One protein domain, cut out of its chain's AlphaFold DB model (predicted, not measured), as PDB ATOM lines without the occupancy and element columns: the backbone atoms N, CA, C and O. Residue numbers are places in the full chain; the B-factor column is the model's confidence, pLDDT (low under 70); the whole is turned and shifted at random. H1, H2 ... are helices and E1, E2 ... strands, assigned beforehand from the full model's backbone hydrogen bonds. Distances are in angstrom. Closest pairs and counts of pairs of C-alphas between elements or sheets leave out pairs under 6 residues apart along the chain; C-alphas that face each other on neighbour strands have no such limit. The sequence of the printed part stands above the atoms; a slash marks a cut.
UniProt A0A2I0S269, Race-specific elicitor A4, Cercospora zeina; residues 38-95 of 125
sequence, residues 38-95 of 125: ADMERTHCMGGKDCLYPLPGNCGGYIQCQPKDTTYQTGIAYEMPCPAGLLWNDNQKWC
ATOM      1  N   ALA A  38     124.428  84.575  90.875       97.25
ATOM      2  CA  ALA A  38     124.652  83.550  91.894       97.25
ATOM      3  C   ALA A  38     123.362  83.109  92.613       97.25
ATOM      4  O   ALA A  38     123.199  81.931  92.925       97.25
ATOM      5  N   ASP A  39     122.428  84.030  92.872       97.00
ATOM      6  CA  ASP A  39     121.148  83.677  93.489       97.00
ATOM      7  C   ASP A  39     120.227  82.971  92.497       97.00
ATOM      8  O   ASP A  39     119.573  81.992  92.863       97.00
ATOM      9  N   MET A  40     120.207  83.426  91.242       96.88
ATOM     10  CA  MET A  40     119.429  82.794  90.177       96.88
ATOM     11  C   MET A  40     119.935  81.379  89.881       96.88
ATOM     12  O   MET A  40     119.130  80.463  89.807       96.88
ATOM     13  N   GLU A  41     121.244  81.159  89.791       96.88
ATOM     14  CA  GLU A  41     121.841  79.834  89.588       96.88
ATOM     15  C   GLU A  41     121.598  78.901  90.780       96.88
ATOM     16  O   GLU A  41     121.383  77.705  90.611       96.88
ATOM     17  N   ARG A  42     121.613  79.434  92.007       97.38
ATOM     18  CA  ARG A  42     121.444  78.631  93.225       97.38
ATOM     19  C   ARG A  42     119.993  78.249  93.497       97.38
ATOM     20  O   ARG A  42     119.731  77.163  94.006       97.38
ATOM     21  N   THR A  43     119.065  79.168  93.252       97.25
ATOM     22  CA  THR A  43     117.658  79.027  93.670       97.25
ATOM     23  C   THR A  43     116.697  78.847  92.505       97.25
ATOM     24  O   THR A  43     115.545  78.454  92.703       97.25
ATOM     25  N   HIS A  44     117.143  79.180  91.293       97.44
ATOM     26  CA  HIS A  44     116.311  79.302  90.097       97.44
ATOM     27  C   HIS A  44     115.094  80.227  90.296       97.44
ATOM     28  O   HIS A  44     114.118  80.130  89.557       97.44
ATOM     29  N   CYS A  45     115.137  81.108  91.307       97.06
ATOM     30  CA  CYS A  45     114.038  81.976  91.735       97.06
ATOM     31  C   CYS A  45     112.707  81.236  91.971       97.06
ATOM     32  O   CYS A  45     111.636  81.780  91.701       97.06
ATOM     33  N   MET A  46     112.758  79.981  92.432       96.25
ATOM     34  CA  MET A  46     111.558  79.148  92.598       96.25
ATOM     35  C   MET A  46     110.883  79.318  93.965       96.25
ATOM     36  O   MET A  46     109.687  79.060  94.099       96.25
ATOM     37  N   GLY A  47     111.628  79.717  94.998       96.50
ATOM     38  CA  GLY A  47     111.102  79.948  96.336       96.50
ATOM     39  C   GLY A  47     110.447  81.319  96.478       96.50
ATOM     40  O   GLY A  47     110.854  82.305  95.871       96.50
ATOM     41  N   GLY A  48     109.454  81.416  97.366       92.94
ATOM     42  CA  GLY A  48     108.697  82.657  97.589       92.94
ATOM     43  C   GLY A  48     109.494  83.824  98.192       92.94
ATOM     44  O   GLY A  48     108.936  84.902  98.365       92.94
ATOM     45  N   LYS A  49     110.768  83.616  98.541       96.00
ATOM     46  CA  LYS A  49     111.695  84.649  99.038       96.00
ATOM     47  C   LYS A  49     112.953  84.774  98.176       96.00
ATOM     48  O   LYS A  49     113.845  85.551  98.510       96.00
ATOM     49  N   ASP A  50     113.034  83.996  97.102       96.88
ATOM     50  CA  ASP A  50     114.205  83.971  96.243       96.88
ATOM     51  C   ASP A  50     114.182  85.158  95.285       96.88
ATOM     52  O   ASP A  50     113.123  85.595  94.830       96.88
ATOM     53  N   CYS A  51     115.372  85.665  94.961       97.38
ATOM     54  CA  CYS A  51     115.555  86.717  93.964       97.38
ATOM     55  C   CYS A  51     114.783  88.020  94.264       97.38
ATOM     56  O   CYS A  51     114.386  88.734  93.339       97.38
ATOM     57  N   LEU A  52     114.577  88.328  95.553       97.19
ATOM     58  CA  LEU A  52     113.958  89.566  96.031       97.19
ATOM     59  C   LEU A  52     114.996  90.477  96.703       97.19
ATOM     60  O   LEU A  52     115.707  90.055  97.624       97.19
ATOM     61  N   TYR A  53     115.050  91.739  96.279       95.50
ATOM     62  CA  TYR A  53     116.078  92.703  96.677       95.50
ATOM     63  C   TYR A  53     115.477  94.064  97.053       95.50
ATOM     64  O   TYR A  53     114.402  94.409  96.563       95.50
ATOM     65  N   PRO A  54     116.153  94.875  97.884       94.25
ATOM     66  CA  PRO A  54     115.717  96.236  98.174       94.25
ATOM     67  C   PRO A  54     115.719  97.116  96.922       94.25
ATOM     68  O   PRO A  54     116.636  97.041  96.106       94.25
ATOM     69  N   LEU A  55     114.729  98.000  96.813       91.38
ATOM     70  CA  LEU A  55     114.700  99.036  95.788       91.38
ATOM     71  C   LEU A  55     115.494 100.270  96.273       91.38
ATOM     72  O   LEU A  55     115.119 100.879  97.282       91.38
ATOM     73  N   PRO A  56     116.602 100.660  95.613       87.25
ATOM     74  CA  PRO A  56     117.368 101.833  96.015       87.25
ATOM     75  C   PRO A  56     116.536 103.116  95.889       87.25
ATOM     76  O   PRO A  56     115.856 103.349  94.897       87.25
ATOM     77  N   GLY A  57     116.595 103.969  96.913       85.25
ATOM     78  CA  GLY A  57     115.937 105.281  96.917       85.25
ATOM     79  C   GLY A  57     114.422 105.270  97.161       85.25
ATOM     80  O   GLY A  57     113.868 106.327  97.457       85.25
ATOM     81  N   ASN A  58     113.752 104.113  97.112       87.94
ATOM     82  CA  ASN A  58     112.319 104.003  97.378       87.94
ATOM     83  C   ASN A  58     111.986 102.735  98.176       87.94
ATOM     84  O   ASN A  58     111.987 101.631  97.652       87.94
ATOM     85  N   CYS A  59     111.627 102.907  99.448       91.44
ATOM     86  CA  CYS A  59     111.257 101.795 100.324       91.44
ATOM     87  C   CYS A  59     109.812 101.310 100.152       91.44
ATOM     88  O   CYS A  59     109.448 100.284 100.723       91.44
ATOM     89  N   GLY A  60     108.984 102.037  99.398       94.56
ATOM     90  CA  GLY A  60     107.611 101.651  99.061       94.56
ATOM     91  C   GLY A  60     107.538 100.575  97.977       94.56
ATOM     92  O   GLY A  60     106.479 100.370  97.391       94.56
ATOM     93  N   GLY A  61     108.653  99.910  97.682       93.88
ATOM     94  CA  GLY A  61     108.751  98.823  96.727       93.88
ATOM     95  C   GLY A  61     110.035  98.024  96.914       93.88
ATOM     96  O   GLY A  61     110.855  98.305  97.788       93.88
ATOM     97  N   TYR A  62     110.183  97.002  96.089       95.19
ATOM     98  CA  TYR A  62     111.325  96.097  96.062       95.19
ATOM     99  C   TYR A  62     111.617  95.683  94.624       95.19
ATOM    100  O   TYR A  62     110.839  95.962  93.716       95.19
ATOM    101  N   ILE A  63     112.743  95.018  94.409       95.69
ATOM    102  CA  ILE A  63     113.108  94.459  93.114       95.69
ATOM    103  C   ILE A  63     112.865  92.956  93.146       95.69
ATOM    104  O   ILE A  63     113.346  92.261  94.042       95.69
ATOM    105  N   GLN A  64     112.151  92.447  92.148       96.19
ATOM    106  CA  GLN A  64     112.045  91.022  91.868       96.19
ATOM    107  C   GLN A  64     112.819  90.700  90.593       96.19
ATOM    108  O   GLN A  64     112.554  91.270  89.535       96.19
ATOM    109  N   CYS A  65     113.765  89.772  90.686       96.81
ATOM    110  CA  CYS A  65     114.477  89.256  89.526       96.81
ATOM    111  C   CYS A  65     113.802  87.999  88.986       96.81
ATOM    112  O   CYS A  65     113.434  87.104  89.746       96.81
ATOM    113  N   GLN A  66     113.680  87.922  87.663       96.00
ATOM    114  CA  GLN A  66     113.266  86.708  86.963       96.00
ATOM    115  C   GLN A  66     114.380  86.256  86.019       96.00
ATOM    116  O   GLN A  66     114.894  87.095  85.272       96.00
ATOM    117  N   PRO A  67     114.743  84.961  86.001       96.50
ATOM    118  CA  PRO A  67     115.692  84.434  85.030       96.50
ATOM    119  C   PRO A  67     115.215  84.730  83.608       96.50
ATOM    120  O   PRO A  67     114.055  84.498  83.267       96.50
ATOM    121  N   LYS A  68     116.109  85.262  82.775       95.88
ATOM    122  CA  LYS A  68     115.794  85.595  81.381       95.88
ATOM    123  C   LYS A  68     115.648  84.336  80.521       95.88
ATOM    124  O   LYS A  68     114.898  84.322  79.547       95.88
ATOM    125  N   ASP A  69     116.388  83.296  80.880       96.00
ATOM    126  CA  ASP A  69     116.429  82.007  80.210       96.00
ATOM    127  C   ASP A  69     116.804  80.897  81.212       96.00
ATOM    128  O   ASP A  69     117.038  81.145  82.397       96.00
ATOM    129  N   THR A  70     116.858  79.655  80.733       96.00
ATOM    130  CA  THR A  70     117.149  78.465  81.547       96.00
ATOM    131  C   THR A  70     118.625  78.307  81.915       96.00
ATOM    132  O   THR A  70     118.986  77.292  82.504       96.00
ATOM    133  N   THR A  71     119.500  79.245  81.534       97.00
ATOM    134  CA  THR A  71     120.902  79.240  81.981       97.00
ATOM    135  C   THR A  71     121.046  79.846  83.371       97.00
ATOM    136  O   THR A  71     122.042  79.583  84.032       97.00
ATOM    137  N   TYR A  72     120.058  80.636  83.817       96.38
ATOM    138  CA  TYR A  72     120.047  81.339  85.106       96.38
ATOM    139  C   TYR A  72     121.199  82.336  85.312       96.38
ATOM    140  O   TYR A  72     121.365  82.875  86.399       96.38
ATOM    141  N   GLN A  73     121.954  82.651  84.256       96.12
ATOM    142  CA  GLN A  73     123.104  83.557  84.318       96.12
ATOM    143  C   GLN A  73     122.705  85.030  84.228       96.12
ATOM    144  O   GLN A  73     123.428  85.912  84.687       96.12
ATOM    145  N   THR A  74     121.561  85.317  83.606       94.44
ATOM    146  CA  THR A  74     121.040  86.677  83.460       94.44
ATOM    147  C   THR A  74     119.564  86.725  83.811       94.44
ATOM    148  O   THR A  74     118.833  85.743  83.662       94.44
ATOM    149  N   GLY A  75     119.127  87.885  84.289       94.19
ATOM    150  CA  GLY A  75     117.767  88.095  84.752       94.19
ATOM    151  C   GLY A  75     117.249  89.466  84.375       94.19
ATOM    152  O   GLY A  75     118.018  90.390  84.105       94.19
ATOM    153  N   ILE A  76     115.928  89.572  84.350       94.44
ATOM    154  CA  ILE A  76     115.202  90.825  84.186       94.44
ATOM    155  C   ILE A  76     114.769  91.273  85.578       94.44
ATOM    156  O   ILE A  76     114.148  90.502  86.314       94.44
ATOM    157  N   ALA A  77     115.120  92.505  85.934       94.50
ATOM    158  CA  ALA A  77     114.725  93.122  87.187       94.50
ATOM    159  C   ALA A  77     113.389  93.858  87.007       94.50
ATOM    160  O   ALA A  77     113.210  94.620  86.053       94.50
ATOM    161  N   TYR A  78     112.473  93.658  87.950       93.56
ATOM    162  CA  TYR A  78     111.182  94.337  88.002       93.56
ATOM    163  C   TYR A  78     111.044  95.100  89.311       93.56
ATOM    164  O   TYR A  78     111.270  94.529  90.377       93.56
ATOM    165  N   GLU A  79     110.639  96.366  89.241       93.19
ATOM    166  CA  GLU A  79     110.202  97.096  90.428       93.19
ATOM    167  C   GLU A  79     108.793  96.649  90.796       93.19
ATOM    168  O   GLU A  79     107.858  96.739  89.998       93.19
ATOM    169  N   MET A  80     108.649  96.181  92.025       94.19
ATOM    170  CA  MET A  80     107.399  95.702  92.582       94.19
ATOM    171  C   MET A  80     106.956  96.666  93.682       94.19
ATOM    172  O   MET A  80     107.675  96.827  94.675       94.19
ATOM    173  N   PRO A  81     105.793  97.323  93.546       95.38
ATOM    174  CA  PRO A  81     105.297  98.213  94.582       95.38
ATOM    175  C   PRO A  81     104.837  97.414  95.803       95.38
ATOM    176  O   PRO A  81     104.221  96.349  95.685       95.38
ATOM    177  N   CYS A  82     105.084  97.959  96.988       96.81
ATOM    178  CA  CYS A  82     104.429  97.505  98.201       96.81
ATOM    179  C   CYS A  82     102.977  98.010  98.252       96.81
ATOM    180  O   CYS A  82     102.663  99.068  97.698       96.81
ATOM    181  N   PRO A  83     102.073  97.286  98.941       97.19
ATOM    182  CA  PRO A  83     100.759  97.817  99.281       97.19
ATOM    183  C   PRO A  83     100.867  99.161 100.010       97.19
ATOM    184  O   PRO A  83     101.841  99.425 100.716       97.19
ATOM    185  N   ALA A  84      99.848 100.008  99.854       93.94
ATOM    186  CA  ALA A  84      99.870 101.362 100.395       93.94
ATOM    187  C   ALA A  84     100.114 101.360 101.916       93.94
ATOM    188  O   ALA A  84      99.412 100.681 102.663       93.94
ATOM    189  N   GLY A  85     101.103 102.140 102.360       92.31
ATOM    190  CA  GLY A  85     101.485 102.247 103.771       92.31
ATOM    191  C   GLY A  85     102.448 101.167 104.277       92.31
ATOM    192  O   GLY A  85     102.880 101.266 105.421       92.31
ATOM    193  N   LEU A  86     102.815 100.179 103.451       96.44
ATOM    194  CA  LEU A  86     103.832  99.177 103.779       96.44
ATOM    195  C   LEU A  86     105.174  99.516 103.129       96.44
ATOM    196  O   LEU A  86     105.226 100.137 102.066       96.44
ATOM    197  N   LEU A  87     106.257  99.071 103.761       96.31
ATOM    198  CA  LEU A  87     107.631  99.275 103.314       96.31
ATOM    199  C   LEU A  87     108.376  97.940 103.221       96.31
ATOM    200  O   LEU A  87     108.056  96.983 103.925       96.31
ATOM    201  N   TRP A  88     109.395  97.876 102.365       97.50
ATOM    202  CA  TRP A  88     110.209  96.673 102.209       97.50
ATOM    203  C   TRP A  88     110.928  96.283 103.510       97.50
ATOM    204  O   TRP A  88     111.602  97.096 104.151       97.50
ATOM    205  N   ASN A  89     110.817  95.006 103.872       96.88
ATOM    206  CA  ASN A  89     111.581  94.365 104.932       96.88
ATOM    207  C   ASN A  89     112.487  93.296 104.315       96.88
ATOM    208  O   ASN A  89     112.043  92.194 103.986       96.88
ATOM    209  N   ASP A  90     113.773  93.615 104.188       96.06
ATOM    210  CA  ASP A  90     114.758  92.744 103.555       96.06
ATOM    211  C   ASP A  90     115.099  91.503 104.389       96.06
ATOM    212  O   ASP A  90     115.430  90.460 103.830       96.06
ATOM    213  N   ASN A  91     114.930  91.573 105.714       95.62
ATOM    214  CA  ASN A  91     115.161  90.431 106.604       95.62
ATOM    215  C   ASN A  91     114.123  89.328 106.371       95.62
ATOM    216  O   ASN A  91     114.438  88.141 106.418       95.62
ATOM    217  N   GLN A  92     112.873  89.725 106.128       96.75
ATOM    218  CA  GLN A  92     111.764  88.797 105.909       96.75
ATOM    219  C   GLN A  92     111.423  88.599 104.427       96.75
ATOM    220  O   GLN A  92     110.665  87.682 104.109       96.75
ATOM    221  N   LYS A  93     111.991  89.406 103.524       96.62
ATOM    222  CA  LYS A  93     111.719  89.403 102.077       96.62
ATOM    223  C   LYS A  93     110.233  89.600 101.751       96.62
ATOM    224  O   LYS A  93     109.652  88.832 100.987       96.62
ATOM    225  N   TRP A  94     109.609  90.603 102.371       97.00
ATOM    226  CA  TRP A  94     108.224  91.010 102.100       97.00
ATOM    227  C   TRP A  94     107.970  92.477 102.473       97.00
ATOM    228  O   TRP A  94     108.791  93.106 103.140       97.00
ATOM    229  N   CYS A  95     106.833  93.024 102.047       97.44
ATOM    230  CA  CYS A  95     106.373  94.332 102.507       97.44
ATOM    231  C   CYS A  95     105.731  94.195 103.891       97.44
ATOM    232  O   CYS A  95     104.850  93.358 104.085       97.44
TER     233      CYS A  95
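Overview. This is residues 38 to 95 of the 125 residues of the protein "Race-specific elicitor A4" of Cercospora zeina (UniProt A0A2I0S269). A long hairpin of two strands, E2 and E3, runs along much of the length of a small rod, with the short strand E1 beside E2 completing a three-stranded sheet. The short helix H1 lies near the end of the sheet where E2 and E3 are joined, while near the other end E4 folds back on the last printed residues as a small hairpin. The printed part has 58 residues with one named helix and four named strands, in the order H1, E1, E2, E3, E4; the sheet's order is E1 - E2 - E3, antiparallel throughout. The class is mixed, helices and strands, with 26 residues, under half, in named elements. The whole is compact, with a radius of gyration of the C-alphas of 11.7 A, and spans 37 by 18 by 15 A.

Arrangement. The helix H1, residues 38 to 43, has each of its O i to N i+4 pairs within hydrogen-bond range. E1, residues 52 to 54, E2, residues 61 to 67, and E3, residues 75 to 81, form a meander, each strand the antiparallel neighbour of the one before. H1 is on this sheet but only grazes it, with residues 39 to 41; the closest C-alphas of H1 and E2 are those of Met 40 and Pro 67, 6.6 A apart. E1 and E2 are a hairpin with 142 degrees between their directions, and N 63 and O 53 are 2.8 A apart, within hydrogen-bond range. E2 and E3 are a hairpin at 155 degrees, with N 76 and O 66 at 2.8 A and N 62 and O 80 at 2.9 A, both within that range. E1 and E3 are the edge strands. E4, residues 87 to 89, pairs with no named strand, but its residues 88 to 89 pair antiparallel with residues 94 to 95. The closest C-alphas of E2 and E4 are those of Gly 61 and Trp 88, 6.1 A apart. E4 is apart from both H1 and E3.

Along the chain. H1 begins with C-alpha 38 at (124.652, 83.550, 91.894) and measures 8.5 A from first to last C-alpha. E1 measures 7.2 A. E2 measures 19.8 A and begins with C-alpha 61 at (108.751, 98.823, 96.727). E3 measures 18.8 A. E4 measures 6.5 A and ends with C-alpha 89 at (111.581, 94.365, 104.932).

Size, cuts and confidence. The two C-alphas farthest apart are those of Thr 71 and Gly 85, at 37.2 A. The printed part has no cut. The link from E3 to E4 is tight, the other three are short, and no link is long. The mean pLDDT of the printed part is 95.3, and no printed residue is under 70.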